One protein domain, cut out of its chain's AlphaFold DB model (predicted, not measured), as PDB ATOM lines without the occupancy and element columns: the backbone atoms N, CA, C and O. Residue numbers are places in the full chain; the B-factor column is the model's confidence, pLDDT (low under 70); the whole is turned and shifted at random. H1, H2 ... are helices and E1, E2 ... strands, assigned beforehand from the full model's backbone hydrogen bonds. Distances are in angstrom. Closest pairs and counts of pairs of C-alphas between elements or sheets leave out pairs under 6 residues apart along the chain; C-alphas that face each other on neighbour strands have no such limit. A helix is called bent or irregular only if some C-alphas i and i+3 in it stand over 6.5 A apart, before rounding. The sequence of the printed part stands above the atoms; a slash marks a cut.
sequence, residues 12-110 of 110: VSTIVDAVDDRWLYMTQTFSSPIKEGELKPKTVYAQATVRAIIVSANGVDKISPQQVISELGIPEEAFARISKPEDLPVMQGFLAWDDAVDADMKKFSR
ATOM      1  N   VAL A  12     383.606 267.697 403.270       94.75
ATOM      2  CA  VAL A  12     382.679 267.327 402.201       94.75
ATOM      3  C   VAL A  12     382.797 268.378 401.112       94.75
ATOM      4  O   VAL A  12     382.647 269.567 401.384       94.75
ATOM      5  N   SER A  13     383.096 267.948 399.891       94.75
ATOM      6  CA  SER A  13     383.027 268.801 398.706       94.75
ATOM      7  C   SER A  13     381.887 268.333 397.816       94.75
ATOM      8  O   SER A  13     381.801 267.141 397.515       94.75
ATOM      9  N   THR A  14     381.063 269.273 397.373       93.38
ATOM     10  CA  THR A  14     379.949 269.028 396.457       93.38
ATOM     11  C   THR A  14     380.256 269.705 395.132       93.38
ATOM     12  O   THR A  14     380.576 270.891 395.112       93.38
ATOM     13  N   ILE A  15     380.162 268.951 394.044       90.88
ATOM     14  CA  ILE A  15     380.255 269.464 392.677       90.88
ATOM     15  C   ILE A  15     378.894 269.252 392.031       90.88
ATOM     16  O   ILE A  15     378.332 268.167 392.155       90.88
ATOM     17  N   VAL A  16     378.357 270.287 391.388       89.62
ATOM     18  CA  VAL A  16     377.178 270.160 390.526       89.62
ATOM     19  C   VAL A  16     377.661 269.634 389.181       89.62
ATOM     20  O   VAL A  16     378.406 270.323 388.489       89.62
ATOM     21  N   ASP A  17     377.273 268.406 388.847       90.44
ATOM     22  CA  ASP A  17     377.725 267.735 387.625       90.44
ATOM     23  C   ASP A  17     376.766 268.000 386.463       90.44
ATOM     24  O   ASP A  17     377.193 268.247 385.334       90.44
ATOM     25  N   ALA A  18     375.466 267.949 386.756       90.50
ATOM     26  CA  ALA A  18     374.401 268.154 385.790       90.50
ATOM     27  C   ALA A  18     373.159 268.764 386.436       90.50
ATOM     28  O   ALA A  18     372.926 268.637 387.643       90.50
ATOM     29  N   VAL A  19     372.345 269.410 385.609       89.44
ATOM     30  CA  VAL A  19     371.071 270.011 386.002       89.44
ATOM     31  C   VAL A  19     370.036 269.716 384.925       89.44
ATOM     32  O   VAL A  19     370.315 269.882 383.741       89.44
ATOM     33  N   ASP A  20     368.833 269.338 385.345       87.00
ATOM     34  CA  ASP A  20     367.634 269.371 384.507       87.00
ATOM     35  C   ASP A  20     366.521 270.190 385.197       87.00
ATOM     36  O   ASP A  20     366.749 270.847 386.219       87.00
ATOM     37  N   ASP A  21     365.320 270.201 384.621       86.00
ATOM     38  CA  ASP A  21     364.184 270.982 385.135       86.00
ATOM     39  C   ASP A  21     363.658 270.485 386.493       86.00
ATOM     40  O   ASP A  21     362.965 271.214 387.206       86.00
ATOM     41  N   ARG A  22     363.962 269.238 386.861       86.81
ATOM     42  CA  ARG A  22     363.431 268.533 388.034       86.81
ATOM     43  C   ARG A  22     364.500 268.275 389.092       86.81
ATOM     44  O   ARG A  22     364.183 268.279 390.282       86.81
ATOM     45  N   TRP A  23     365.739 268.035 388.679       91.50
ATOM     46  CA  TRP A  23     366.804 267.487 389.499       91.50
ATOM     47  C   TRP A  23     368.111 268.267 389.361       91.50
ATOM     48  O   TRP A  23     368.559 268.647 388.280       91.50
ATOM     49  N   LEU A  24     368.766 268.429 390.506       92.06
ATOM     50  CA  LEU A  24     370.159 268.830 390.623       92.06
ATOM     51  C   LEU A  24     371.007 267.576 390.861       92.06
ATOM     52  O   LEU A  24     370.846 266.933 391.901       92.06
ATOM     53  N   TYR A  25     371.910 267.241 389.940       92.88
ATOM     54  CA  TYR A  25     372.813 266.095 390.065       92.88
ATOM     55  C   TYR A  25     374.170 266.556 390.574       92.88
ATOM     56  O   TYR A  25     374.769 267.500 390.055       92.88
ATOM     57  N   MET A  26     374.658 265.889 391.613       93.88
ATOM     58  CA  MET A  26     375.868 266.294 392.303       93.88
ATOM     59  C   MET A  26     376.747 265.108 392.650       93.88
ATOM     60  O   MET A  26     376.266 264.046 393.045       93.88
ATOM     61  N   THR A  27     378.048 265.344 392.654       94.38
ATOM     62  CA  THR A  27     379.022 264.435 393.235       94.38
ATOM     63  C   THR A  27     379.472 264.988 394.574       94.38
ATOM     64  O   THR A  27     380.067 266.063 394.668       94.38
ATOM     65  N   GLN A  28     379.210 264.226 395.634       95.50
ATOM     66  CA  GLN A  28     379.703 264.506 396.975       95.50
ATOM     67  C   GLN A  28     380.918 263.638 397.277       95.50
ATOM     68  O   GLN A  28     380.872 262.410 397.182       95.50
ATOM     69  N   THR A  29     382.010 264.284 397.677       95.69
ATOM     70  CA  THR A  29     383.254 263.613 398.057       95.69
ATOM     71  C   THR A  29     383.562 263.882 399.521       95.69
ATOM     72  O   THR A  29     383.721 265.028 399.935       95.69
ATOM     73  N   PHE A  30     383.683 262.807 400.297       95.44
ATOM     74  CA  PHE A  30     384.088 262.820 401.698       95.44
ATOM     75  C   PHE A  30     385.581 262.531 401.765       95.44
ATOM     76  O   PHE A  30     386.029 261.443 401.387       95.44
ATOM     77  N   SER A  31     386.366 263.484 402.249       96.44
ATOM     78  CA  SER A  31     387.825 263.386 402.252       96.44
ATOM     79  C   SER A  31     388.448 263.937 403.534       96.44
ATOM     80  O   SER A  31     387.785 264.582 404.344       96.44
ATOM     81  N   SER A  32     389.722 263.634 403.773       95.12
ATOM     82  CA  SER A  32     390.503 264.297 404.819       95.12
ATOM     83  C   SER A  32     390.639 265.795 404.502       95.12
ATOM     84  O   SER A  32     390.824 266.106 403.325       95.12
ATOM     85  N   PRO A  33     390.648 266.704 405.493       94.81
ATOM     86  CA  PRO A  33     390.836 268.131 405.241       94.81
ATOM     87  C   PRO A  33     392.135 268.409 404.478       94.81
ATOM     88  O   PRO A  33     393.166 267.804 404.788       94.81
ATOM     89  N   ILE A  34     392.081 269.330 403.515       92.31
ATOM     90  CA  ILE A  34     393.261 269.822 402.794       92.31
ATOM     91  C   ILE A  34     393.988 270.821 403.701       92.31
ATOM     92  O   ILE A  34     393.371 271.761 404.206       92.31
ATOM     93  N   LYS A  35     395.280 270.600 403.959       91.19
ATOM     94  CA  LYS A  35     396.099 271.525 404.760       91.19
ATOM     95  C   LYS A  35     396.757 272.585 403.879       91.19
ATOM     96  O   LYS A  35     396.860 272.421 402.667       91.19
ATOM     97  N   GLU A  36     397.228 273.666 404.497       89.38
ATOM     98  CA  GLU A  36     397.997 274.700 403.802       89.38
ATOM     99  C   GLU A  36     399.195 274.084 403.057       89.38
ATOM    100  O   GLU A  36     399.925 273.258 403.610       89.38
ATOM    101  N   GLY A  37     399.352 274.445 401.781       88.88
ATOM    102  CA  GLY A  37     400.379 273.895 400.890       88.88
ATOM    103  C   GLY A  37     400.041 272.544 400.241       88.88
ATOM    104  O   GLY A  37     400.788 272.093 399.373       88.88
ATOM    105  N   GLU A  38     398.930 271.893 400.599       89.81
ATOM    106  CA  GLU A  38     398.485 270.654 399.953       89.81
ATOM    107  C   GLU A  38     397.552 270.951 398.765       89.81
ATOM    108  O   GLU A  38     396.623 271.747 398.863       89.81
ATOM    109  N   LEU A  39     397.772 270.276 397.631       88.31
ATOM    110  CA  LEU A  39     396.925 270.424 396.434       88.31
ATOM    111  C   LEU A  39     395.711 269.482 396.431       88.31
ATOM    112  O   LEU A  39     394.765 269.691 395.675       88.31
ATOM    113  N   LYS A  40     395.766 268.391 397.204       91.81
ATOM    114  CA  LYS A  40     394.766 267.314 397.213       91.81
ATOM    115  C   LYS A  40     394.654 266.700 398.610       91.81
ATOM    116  O   LYS A  40     395.648 266.677 399.336       91.81
ATOM    117  N   PRO A  41     393.486 266.147 398.978       92.19
ATOM    118  CA  PRO A  41     393.322 265.473 400.257       92.19
ATOM    119  C   PRO A  41     394.171 264.198 400.324       92.19
ATOM    120  O   PRO A  41     394.290 263.457 399.347       92.19
ATOM    121  N   LYS A  42     394.699 263.887 401.512       91.81
ATOM    122  CA  LYS A  42     395.466 262.651 401.762       91.81
ATOM    123  C   LYS A  42     394.636 261.388 401.606       91.81
ATOM    124  O   LYS A  42     395.162 260.329 401.276       91.81
ATOM    125  N   THR A  43     393.351 261.446 401.937       92.94
ATOM    126  CA  THR A  43     392.456 260.294 401.842       92.94
ATOM    127  C   THR A  43     391.085 260.722 401.357       92.94
ATOM    128  O   THR A  43     390.490 261.646 401.901       92.94
ATOM    129  N   VAL A  44     390.567 259.992 400.372       94.81
ATOM    130  CA  VAL A  44     389.153 260.006 399.995       94.81
ATOM    131  C   VAL A  44     388.486 258.805 400.662       94.81
ATOM    132  O   VAL A  44     388.870 257.655 400.432       94.81
ATOM    133  N   TYR A  45     387.517 259.070 401.533       95.56
ATOM    134  CA  TYR A  45     386.797 258.046 402.289       95.56
ATOM    135  C   TYR A  45     385.660 257.453 401.460       95.56
ATOM    136  O   TYR A  45     385.507 256.230 401.354       95.56
ATOM    137  N   ALA A  46     384.883 258.332 400.836       95.25
ATOM    138  CA  ALA A  46     383.761 257.976 399.995       95.25
ATOM    139  C   ALA A  46     383.537 259.048 398.932       95.25
ATOM    140  O   ALA A  46     383.828 260.224 399.140       95.25
ATOM    141  N   GLN A  47     382.981 258.613 397.813       94.38
ATOM    142  CA  GLN A  47     382.443 259.472 396.778       94.38
ATOM    143  C   GLN A  47     381.103 258.874 396.375       94.38
ATOM    144  O   GLN A  47     380.977 257.647 396.279       94.38
ATOM    145  N   ALA A  48     380.104 259.729 396.221       92.12
ATOM    146  CA  ALA A  48     378.773 259.321 395.830       92.12
ATOM    147  C   ALA A  48     378.178 260.356 394.889       92.12
ATOM    148  O   ALA A  48     378.297 261.560 395.118       92.12
ATOM    149  N   THR A  49     377.508 259.854 393.865       92.62
ATOM    150  CA  THR A  49     376.610 260.648 393.044       92.62
ATOM    151  C   THR A  49     375.258 260.684 393.740       92.62
ATOM    152  O   THR A  49     374.735 259.652 394.168       92.62
ATOM    153  N   VAL A  50     374.722 261.881 393.905       92.25
ATOM    154  CA  VAL A  50     373.460 262.162 394.580       92.25
ATOM    155  C   VAL A  50     372.637 263.100 393.713       92.25
ATOM    156  O   VAL A  50     373.171 263.814 392.866       92.25
ATOM    157  N   ARG A  51     371.329 263.122 393.947       92.38
ATOM    158  CA  ARG A  51     370.427 264.075 393.307       92.38
ATOM    159  C   ARG A  51     369.522 264.728 394.332       92.38
ATOM    160  O   ARG A  51     369.183 264.107 395.340       92.38
ATOM    161  N   ALA A  52     369.139 265.966 394.068       91.62
ATOM    162  CA  ALA A  52     368.255 266.734 394.926       91.62
ATOM    163  C   ALA A  52     367.160 267.410 394.103       91.62
ATOM    164  O   ALA A  52     367.387 267.807 392.962       91.62
ATOM    165  N   ILE A  53     365.987 267.553 394.713       91.56
ATOM    166  CA  ILE A  53     364.990 268.532 394.281       91.56
ATOM    167  C   ILE A  53     365.175 269.811 395.087       91.56
ATOM    168  O   ILE A  53     365.647 269.764 396.226       91.56
ATOM    169  N   ILE A  54     364.741 270.932 394.521       89.56
ATOM    170  CA  ILE A  54     364.615 272.181 395.264       89.56
ATOM    171  C   ILE A  54     363.140 272.420 395.564       89.56
ATOM    172  O   ILE A  54     362.277 272.297 394.694       89.56
ATOM    173  N   VAL A  55     362.860 272.737 396.823       89.81
ATOM    174  CA  VAL A  55     361.528 273.099 397.302       89.81
ATOM    175  C   VAL A  55     361.583 274.492 397.909       89.81
ATOM    176  O   VAL A  55     362.593 274.878 398.503       89.81
ATOM    177  N   SER A  56     360.507 275.251 397.750       86.81
ATOM    178  CA  SER A  56     360.327 276.544 398.402       86.81
ATOM    179  C   SER A  56     360.403 276.418 399.927       86.81
ATOM    180  O   SER A  56     360.179 275.353 400.502       86.81
ATOM    181  N   ALA A  57     360.674 277.526 400.620       86.81
ATOM    182  CA  ALA A  57     360.803 277.532 402.081       86.81
ATOM    183  C   ALA A  57     359.518 277.097 402.819       86.81
ATOM    184  O   ALA A  57     359.590 276.588 403.933       86.81
ATOM    185  N   ASN A  58     358.346 277.276 402.196       88.00
ATOM    186  CA  ASN A  58     357.067 276.781 402.717       88.00
ATOM    187  C   ASN A  58     356.825 275.285 402.409       88.00
ATOM    188  O   ASN A  58     355.835 274.730 402.873       88.00
ATOM    189  N   GLY A  59     357.706 274.638 401.638       82.44
ATOM    190  CA  GLY A  59     357.654 273.219 401.278       82.44
ATOM    191  C   GLY A  59     356.575 272.841 400.261       82.44
ATOM    192  O   GLY A  59     356.386 271.653 400.009       82.44
ATOM    193  N   VAL A  60     355.853 273.818 399.707       82.69
ATOM    194  CA  VAL A  60     354.686 273.572 398.846       82.69
ATOM    195  C   VAL A  60     355.093 273.430 397.383       82.69
ATOM    196  O   VAL A  60     354.635 272.514 396.701       82.69
ATOM    197  N   ASP A  61     355.985 274.300 396.915       86.06
ATOM    198  CA  ASP A  61     356.300 274.424 395.500       86.06
ATOM    199  C   ASP A  61     357.655 273.795 395.195       86.06
ATOM    200  O   ASP A  61     358.659 274.043 395.869       86.06
ATOM    201  N   LYS A  62     357.692 272.977 394.141       86.75
ATOM    202  CA  LYS A  62     358.955 272.549 393.543       86.75
ATOM    203  C   LYS A  62     359.470 273.682 392.674       86.75
ATOM    204  O   LYS A  62     358.748 274.169 391.809       86.75
ATOM    205  N   ILE A  63     360.717 274.067 392.901       89.12
ATOM    206  CA  ILE A  63     361.379 275.118 392.136       89.12
ATOM    207  C   ILE A  63     362.338 274.445 391.162       89.12
ATOM    208  O   ILE A  63     363.047 273.509 391.541       89.12
ATOM    209  N   SER A  64     362.360 274.912 389.912       88.06
ATOM    210  CA  SER A  64     363.317 274.405 388.931       88.06
ATOM    211  C   SER A  64     364.743 274.716 389.402       88.06
ATOM    212  O   SER A  64     365.053 275.876 389.694       88.06
ATOM    213  N   PRO A  65     365.645 273.721 389.454       88.12
ATOM    214  CA  PRO A  65     367.044 273.968 389.778       88.12
ATOM    215  C   PRO A  65     367.710 274.988 388.848       88.12
ATOM    216  O   PRO A  65     368.535 275.776 389.306       88.12
ATOM    217  N   GLN A  66     367.317 275.027 387.571       82.00
ATOM    218  CA  GLN A  66     367.824 276.008 386.608       82.00
ATOM    219  C   GLN A  66     367.448 277.440 387.012       82.00
ATOM    220  O   GLN A  66     368.292 278.334 386.966       82.00
ATOM    221  N   GLN A  67     366.208 277.647 387.474       82.88
ATOM    222  CA  GLN A  67     365.742 278.952 387.953       82.88
ATOM    223  C   GLN A  67     366.569 279.410 389.156       82.88
ATOM    224  O   GLN A  67     367.140 280.497 389.129       82.88
ATOM    225  N   VAL A  68     366.738 278.544 390.159       83.31
ATOM    226  CA  VAL A  68     367.515 278.878 391.365       83.31
ATOM    227  C   VAL A  68     368.967 279.200 391.032       83.31
ATOM    228  O   VAL A  68     369.532 280.149 391.568       83.31
ATOM    229  N   ILE A  69     369.588 278.445 390.126       79.38
ATOM    230  CA  ILE A  69     370.976 278.705 389.735       79.38
ATOM    231  C   ILE A  69     371.107 280.046 389.003       79.38
ATOM    232  O   ILE A  69     372.066 280.779 389.253       79.38
ATOM    233  N   SER A  70     370.134 280.397 388.159       77.50
ATOM    234  CA  SER A  70     370.116 281.698 387.486       77.50
ATOM    235  C   SER A  70     369.973 282.867 388.475       77.50
ATOM    236  O   SER A  70     370.633 283.894 388.319       77.50
ATOM    237  N   GLU A  71     369.201 282.688 389.553       82.75
ATOM    238  CA  GLU A  71     369.025 283.685 390.621       82.75
ATOM    239  C   GLU A  71     370.285 283.889 391.472       82.75
ATOM    240  O   GLU A  71     370.511 284.982 391.992       82.75
ATOM    241  N   LEU A  72     371.145 282.872 391.587       80.81
ATOM    242  CA  LEU A  72     372.408 282.959 392.331       80.81
ATOM    243  C   LEU A  72     373.471 283.827 391.634       80.81
ATOM    244  O   LEU A  72     374.577 283.976 392.155       80.81
ATOM    245  N   GLY A  73     373.156 284.403 390.468       75.00
ATOM    246  CA  GLY A  73     374.066 285.272 389.723       75.00
ATOM    247  C   GLY A  73     375.259 284.525 389.130       75.00
ATOM    248  O   GLY A  73     376.293 285.136 388.850       75.00
ATOM    249  N   ILE A  74     375.145 283.203 388.954       76.44
ATOM    250  CA  ILE A  74     376.148 282.421 388.233       76.44
ATOM    251  C   ILE A  74     376.099 282.857 386.762       76.44
ATOM    252  O   ILE A  74     375.018 282.829 386.173       76.44
ATOM    253  N   PRO A  75     377.232 283.261 386.153       76.19
ATOM    254  CA  PRO A  75     377.247 283.677 384.757       76.19
ATOM    255  C   PRO A  75     376.633 282.603 383.859       76.19
ATOM    256  O   PRO A  75     376.961 281.424 383.993       76.19
ATOM    257  N   GLU A  76     375.788 283.011 382.915       69.38
ATOM    258  CA  GLU A  76     375.112 282.101 381.982       69.38
ATOM    259  C   GLU A  76     376.113 281.196 381.241       69.38
ATOM    260  O   GLU A  76     375.882 280.005 381.064       69.38
ATOM    261  N   GLU A  77     377.301 281.716 380.922       73.75
ATOM    262  CA  GLU A  77     378.395 280.952 380.310       73.75
ATOM    263  C   GLU A  77     378.992 279.866 381.216       73.75
ATOM    264  O   GLU A  77     379.533 278.877 380.724       73.75
ATOM    265  N   ALA A  78     378.960 280.063 382.536       72.19
ATOM    266  CA  ALA A  78     379.376 279.053 383.502       72.19
ATOM    267  C   ALA A  78     378.290 277.982 383.654       72.19
ATOM    268  O   ALA A  78     378.611 276.803 383.792       72.19
ATOM    269  N   PHE A  79     377.021 278.380 383.551       68.56
ATOM    270  CA  PHE A  79     375.880 277.473 383.559       68.56
ATOM    271  C   PHE A  79     375.803 276.612 382.290       68.56
ATOM    272  O   PHE A  79     375.614 275.406 382.385       68.56
ATOM    273  N   ALA A  80     376.067 277.185 381.114       69.44
ATOM    274  CA  ALA A  80     376.095 276.465 379.838       69.44
ATOM    275  C   ALA A  80     377.179 275.369 379.761       69.44
ATOM    276  O   ALA A  80     377.144 274.521 378.874       69.44
ATOM    277  N   ARG A  81     378.158 275.383 380.678       75.44
ATOM    278  CA  ARG A  81     379.185 274.336 380.807       75.44
ATOM    279  C   ARG A  81     378.750 273.180 381.708       75.44
ATOM    280  O   ARG A  81     379.443 272.164 381.740       75.44
ATOM    281  N   ILE A  82     377.655 273.331 382.452       80.62
ATOM    282  CA  ILE A  82     377.070 272.241 383.229       80.62
ATOM    283  C   ILE A  82     376.451 271.258 382.233       80.62
ATOM    284  O   ILE A  82     375.699 271.647 381.342       80.62
ATOM    285  N   SER A  83     376.825 269.986 382.351       81.38
ATOM    286  CA  SER A  83     376.375 268.951 381.416       81.38
ATOM    287  C   SER A  83     374.892 268.651 381.616       81.38
ATOM    288  O   SER A  83     374.358 268.822 382.715       81.38
ATOM    289  N   LYS A  84     374.217 268.154 380.579       85.94
ATOM    290  CA  LYS A  84     372.903 267.538 380.774       85.94
ATOM    291  C   LYS A  84     373.086 266.157 381.402       85.94
ATOM    292  O   LYS A  84     374.113 265.513 381.162       85.94
ATOM    293  N   PRO A  85     372.134 265.671 382.213       87.38
ATOM    294  CA  PRO A  85     372.290 264.371 382.853       87.38
ATOM    295  C   PRO A  85     372.355 263.229 381.831       87.38
ATOM    296  O   PRO A  85     373.080 262.264 382.068       87.38
ATOM    297  N   GLU A  86     371.690 263.354 380.675       89.12
ATOM    298  CA  GLU A  86     371.769 262.358 379.591       89.12
ATOM    299  C   GLU A  86     373.197 262.154 379.057       89.12
ATOM    300  O   GLU A  86     373.553 261.046 378.651       89.12
ATOM    301  N   ASP A  87     374.030 263.198 379.110       87.75
ATOM    302  CA  ASP A  87     375.400 263.190 378.590       87.75
ATOM    303  C   ASP A  87     376.399 262.523 379.556       87.75
ATOM    304  O   ASP A  87     377.551 262.267 379.198       87.75
ATOM    305  N   LEU A  88     375.982 262.226 380.794       86.62
ATOM    306  CA  LEU A  88     376.847 261.699 381.848       86.62
ATOM    307  C   LEU A  88     376.558 260.212 382.126       86.62
ATOM    308  O   LEU A  88     375.535 259.882 382.734       86.62
ATOM    309  N   PRO A  89     377.487 259.283 381.814       87.75
ATOM    310  CA  PRO A  89     377.287 257.849 382.050       87.75
ATOM    311  C   PRO A  89     376.965 257.487 383.505       87.75
ATOM    312  O   PRO A  89     376.210 256.555 383.770       87.75
ATOM    313  N   VAL A  90     377.510 258.244 384.462       86.81
ATOM    314  CA  VAL A  90     377.274 258.034 385.899       86.81
ATOM    315  C   VAL A  90     375.821 258.324 386.317       86.81
ATOM    316  O   VAL A  90     375.377 257.824 387.349       86.81
ATOM    317  N   MET A  91     375.060 259.069 385.508       89.81
ATOM    318  CA  MET A  91     373.669 259.444 385.794       89.81
ATOM    319  C   MET A  91     372.643 258.465 385.212       89.81
ATOM    320  O   MET A  91     371.483 258.488 385.617       89.81
ATOM    321  N   GLN A  92     373.058 257.549 384.332       88.12
ATOM    322  CA  GLN A  92     372.157 256.619 383.637       88.12
ATOM    323  C   GLN A  92     371.330 255.749 384.593       88.12
ATOM    324  O   GLN A  92     370.175 255.443 384.316       88.12
ATOM    325  N   GLY A  93     371.885 255.399 385.759       87.44
ATOM    326  CA  GLY A  93     371.143 254.669 386.789       87.44
ATOM    327  C   GLY A  93     369.972 255.462 387.381       87.44
ATOM    328  O   GLY A  93     368.938 254.874 387.690       87.44
ATOM    329  N   PHE A  94     370.109 256.785 387.518       89.94
ATOM    330  CA  PHE A  94     369.018 257.649 387.973       89.94
ATOM    331  C   PHE A  94     367.948 257.811 386.899       89.94
ATOM    332  O   PHE A  94     366.768 257.657 387.205       89.94
ATOM    333  N   LEU A  95     368.363 258.057 385.653       90.00
ATOM    334  CA  LEU A  95     367.450 258.234 384.522       90.00
ATOM    335  C   LEU A  95     366.607 256.976 384.285       90.00
ATOM    336  O   LEU A  95     365.384 257.051 384.232       90.00
ATOM    337  N   ALA A  96     367.242 255.801 384.273       90.38
ATOM    338  CA  ALA A  96     366.537 254.533 384.109       90.38
ATOM    339  C   ALA A  96     365.529 254.254 385.239       90.38
ATOM    340  O   ALA A  96     364.479 253.656 385.003       90.38
ATOM    341  N   TRP A  97     365.840 254.668 386.473       89.44
ATOM    342  CA  TRP A  97     364.911 254.526 387.594       89.44
ATOM    343  C   TRP A  97     363.727 255.491 387.476       89.44
ATOM    344  O   TRP A  97     362.597 255.078 387.724       89.44
ATOM    345  N   ASP A  98     363.960 256.738 387.062       88.62
ATOM    346  CA  ASP A  98     362.890 257.721 386.851       88.62
ATOM    347  C   ASP A  98     361.929 257.271 385.748       88.62
ATOM    348  O   ASP A  98     360.718 257.262 385.967       88.62
ATOM    349  N   ASP A  99     362.457 256.798 384.617       88.31
ATOM    350  CA  ASP A  99     361.647 256.264 383.518       88.31
ATOM    351  C   ASP A  99     360.791 255.073 383.967       88.31
ATOM    352  O   ASP A  99     359.608 254.976 383.624       88.31
ATOM    353  N   ALA A 100     361.371 254.168 384.760       89.12
ATOM    354  CA  ALA A 100     360.661 253.006 385.283       89.12
ATOM    355  C   ALA A 100     359.528 253.411 386.238       89.12
ATOM    356  O   ALA A 100     358.417 252.888 386.124       89.12
ATOM    357  N   VAL A 101     359.787 254.355 387.148       87.56
ATOM    358  CA  VAL A 101     358.788 254.864 388.098       87.56
ATOM    359  C   VAL A 101     357.678 255.619 387.370       87.56
ATOM    360  O   VAL A 101     356.501 255.376 387.631       87.56
ATOM    361  N   ASP A 102     358.016 256.496 386.425       87.12
ATOM    362  CA  ASP A 102     357.025 257.266 385.671       87.12
ATOM    363  C   ASP A 102     356.150 256.349 384.797       87.12
ATOM    364  O   ASP A 102     354.938 256.560 384.682       87.12
ATOM    365  N   ALA A 103     356.732 255.302 384.201       86.94
ATOM    366  CA  ALA A 103     355.983 254.288 383.463       86.94
ATOM    367  C   ALA A 103     355.038 253.487 384.370       86.94
ATOM    368  O   ALA A 103     353.917 253.184 383.957       86.94
ATOM    369  N   ASP A 104     355.470 253.150 385.587       87.56
ATOM    370  CA  ASP A 104     354.655 252.425 386.562       87.56
ATOM    371  C   ASP A 104     353.486 253.284 387.066       87.56
ATOM    372  O   ASP A 104     352.325 252.888 386.964       87.56
ATOM    373  N   MET A 105     353.749 254.531 387.464       83.12
ATOM    374  CA  MET A 105     352.718 255.470 387.919       83.12
ATOM    375  C   MET A 105     351.654 255.758 386.848       83.12
ATOM    376  O   MET A 105     350.472 255.883 387.170       83.12
ATOM    377  N   LYS A 106     352.037 255.814 385.563       84.94
ATOM    378  CA  LYS A 106     351.091 255.953 384.436       84.94
ATOM    379  C   LYS A 106     350.182 254.737 384.242       84.94
ATOM    380  O   LYS A 106     349.115 254.880 383.649       84.94
ATOM    381  N   LYS A 107     350.598 253.546 384.681       81.94
ATOM    382  CA  LYS A 107     349.749 252.345 384.647       81.94
ATOM    383  C   LYS A 107     348.716 252.364 385.766       81.94
ATOM    384  O   LYS A 107     347.597 251.937 385.530       81.94
ATOM    385  N   PHE A 108     349.074 252.878 386.943       72.44
ATOM    386  CA  PHE A 108     348.165 252.981 388.090       72.44
ATOM    387  C   PHE A 108     347.086 254.061 387.945       72.44
ATOM    388  O   PHE A 108     346.083 254.015 388.651       72.44
ATOM    389  N   SER A 109     347.277 255.041 387.061       65.56
ATOM    390  CA  SER A 109     346.316 256.122 386.816       65.56
ATOM    391  C   SER A 109     345.296 255.832 385.702       65.56
ATOM    392  O   SER A 109     344.548 256.735 385.323       65.56
ATOM    393  N   ARG A 110     345.260 254.599 385.180       51.41
ATOM    394  CA  ARG A 110     344.269 254.096 384.213       51.41
ATOM    395  C   ARG A 110     343.391 253.030 384.851       51.41
ATOM    396  O   ARG A 110     342.199 252.998 384.479       51.41
TER     397      ARG A 110
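AT A GLANCE: This is residues 12 to 110 of the 110 residues of the protein "Hypothetical protein" of Aplanochytrium stocchinoi (UniProt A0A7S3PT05). A twisted sheet of three strands, E1 - E2 - E3, makes the body; the long helix H3 begins near it, and residues 96 to 110 stick out away from the looped link of residues 32 to 43. Two small helices, H1 and H2, form a separate corner that only grazes the sheet through H1. The printed part has 99 residues, in the order E1 E2 E3 H1 H2 H3, and the class is mixed, helices and strands. The antiparallel strands form a meander, each the antiparallel neighbour of the one before. The whole is loose, with a radius of gyration of the C-alphas of 16.8 A and spans of 61 by 30 by 29 A.

IN THESE COORDINATES: E1, residues 12 to 19, begins at C-alpha 12 (382.679, 267.327, 402.201) and is 20.1 A long. E2, residues 24 to 31, is 21.8 A long, and E3, residues 44 to 52, 22.5 A. H1 is residues 65 to 71 and H2 residues 76 to 79. H3, residues 89 to 108, is 30.1 A long and ends at C-alpha 108 (348.165, 252.981, 388.090); it is irregular, with C-alphas 90 and 93 7.1 A apart.

HOW THE PARTS SIT: Hairpin E1 and E2 has N 15 and O 27 at 3.0 A; hairpin E2 and E3 has N 26 and O 50 at 2.8 A. H3 only grazes the sheet, with residues 90 to 94; the closest C-alphas of E3 and H3, Thr 49 and Val 90, are 7.6 A apart. H1 only grazes it too, with residues 65 to 69; the closest C-alphas of E2 and H1, Leu 24 and Pro 65, are 6.1 A apart. H1 and H2 are close but not clearly touching, the closest C-alphas, Ser 70 and Glu 76, being 7.4 A apart. H1 and H3 are apart. Every O i to N i+4 pair is within hydrogen-bond range in H1, 14 of 16 in H3; H2 is too short for one.

THE WHOLE: The C-alphas of Gly 37 and Arg 110, the two farthest apart, are 61.8 A apart. The printed part has no cut. The links E2 to E3 and E3 to H1 are long. Residues 76, 79 to 80 and 109 to 110 have pLDDT under 70.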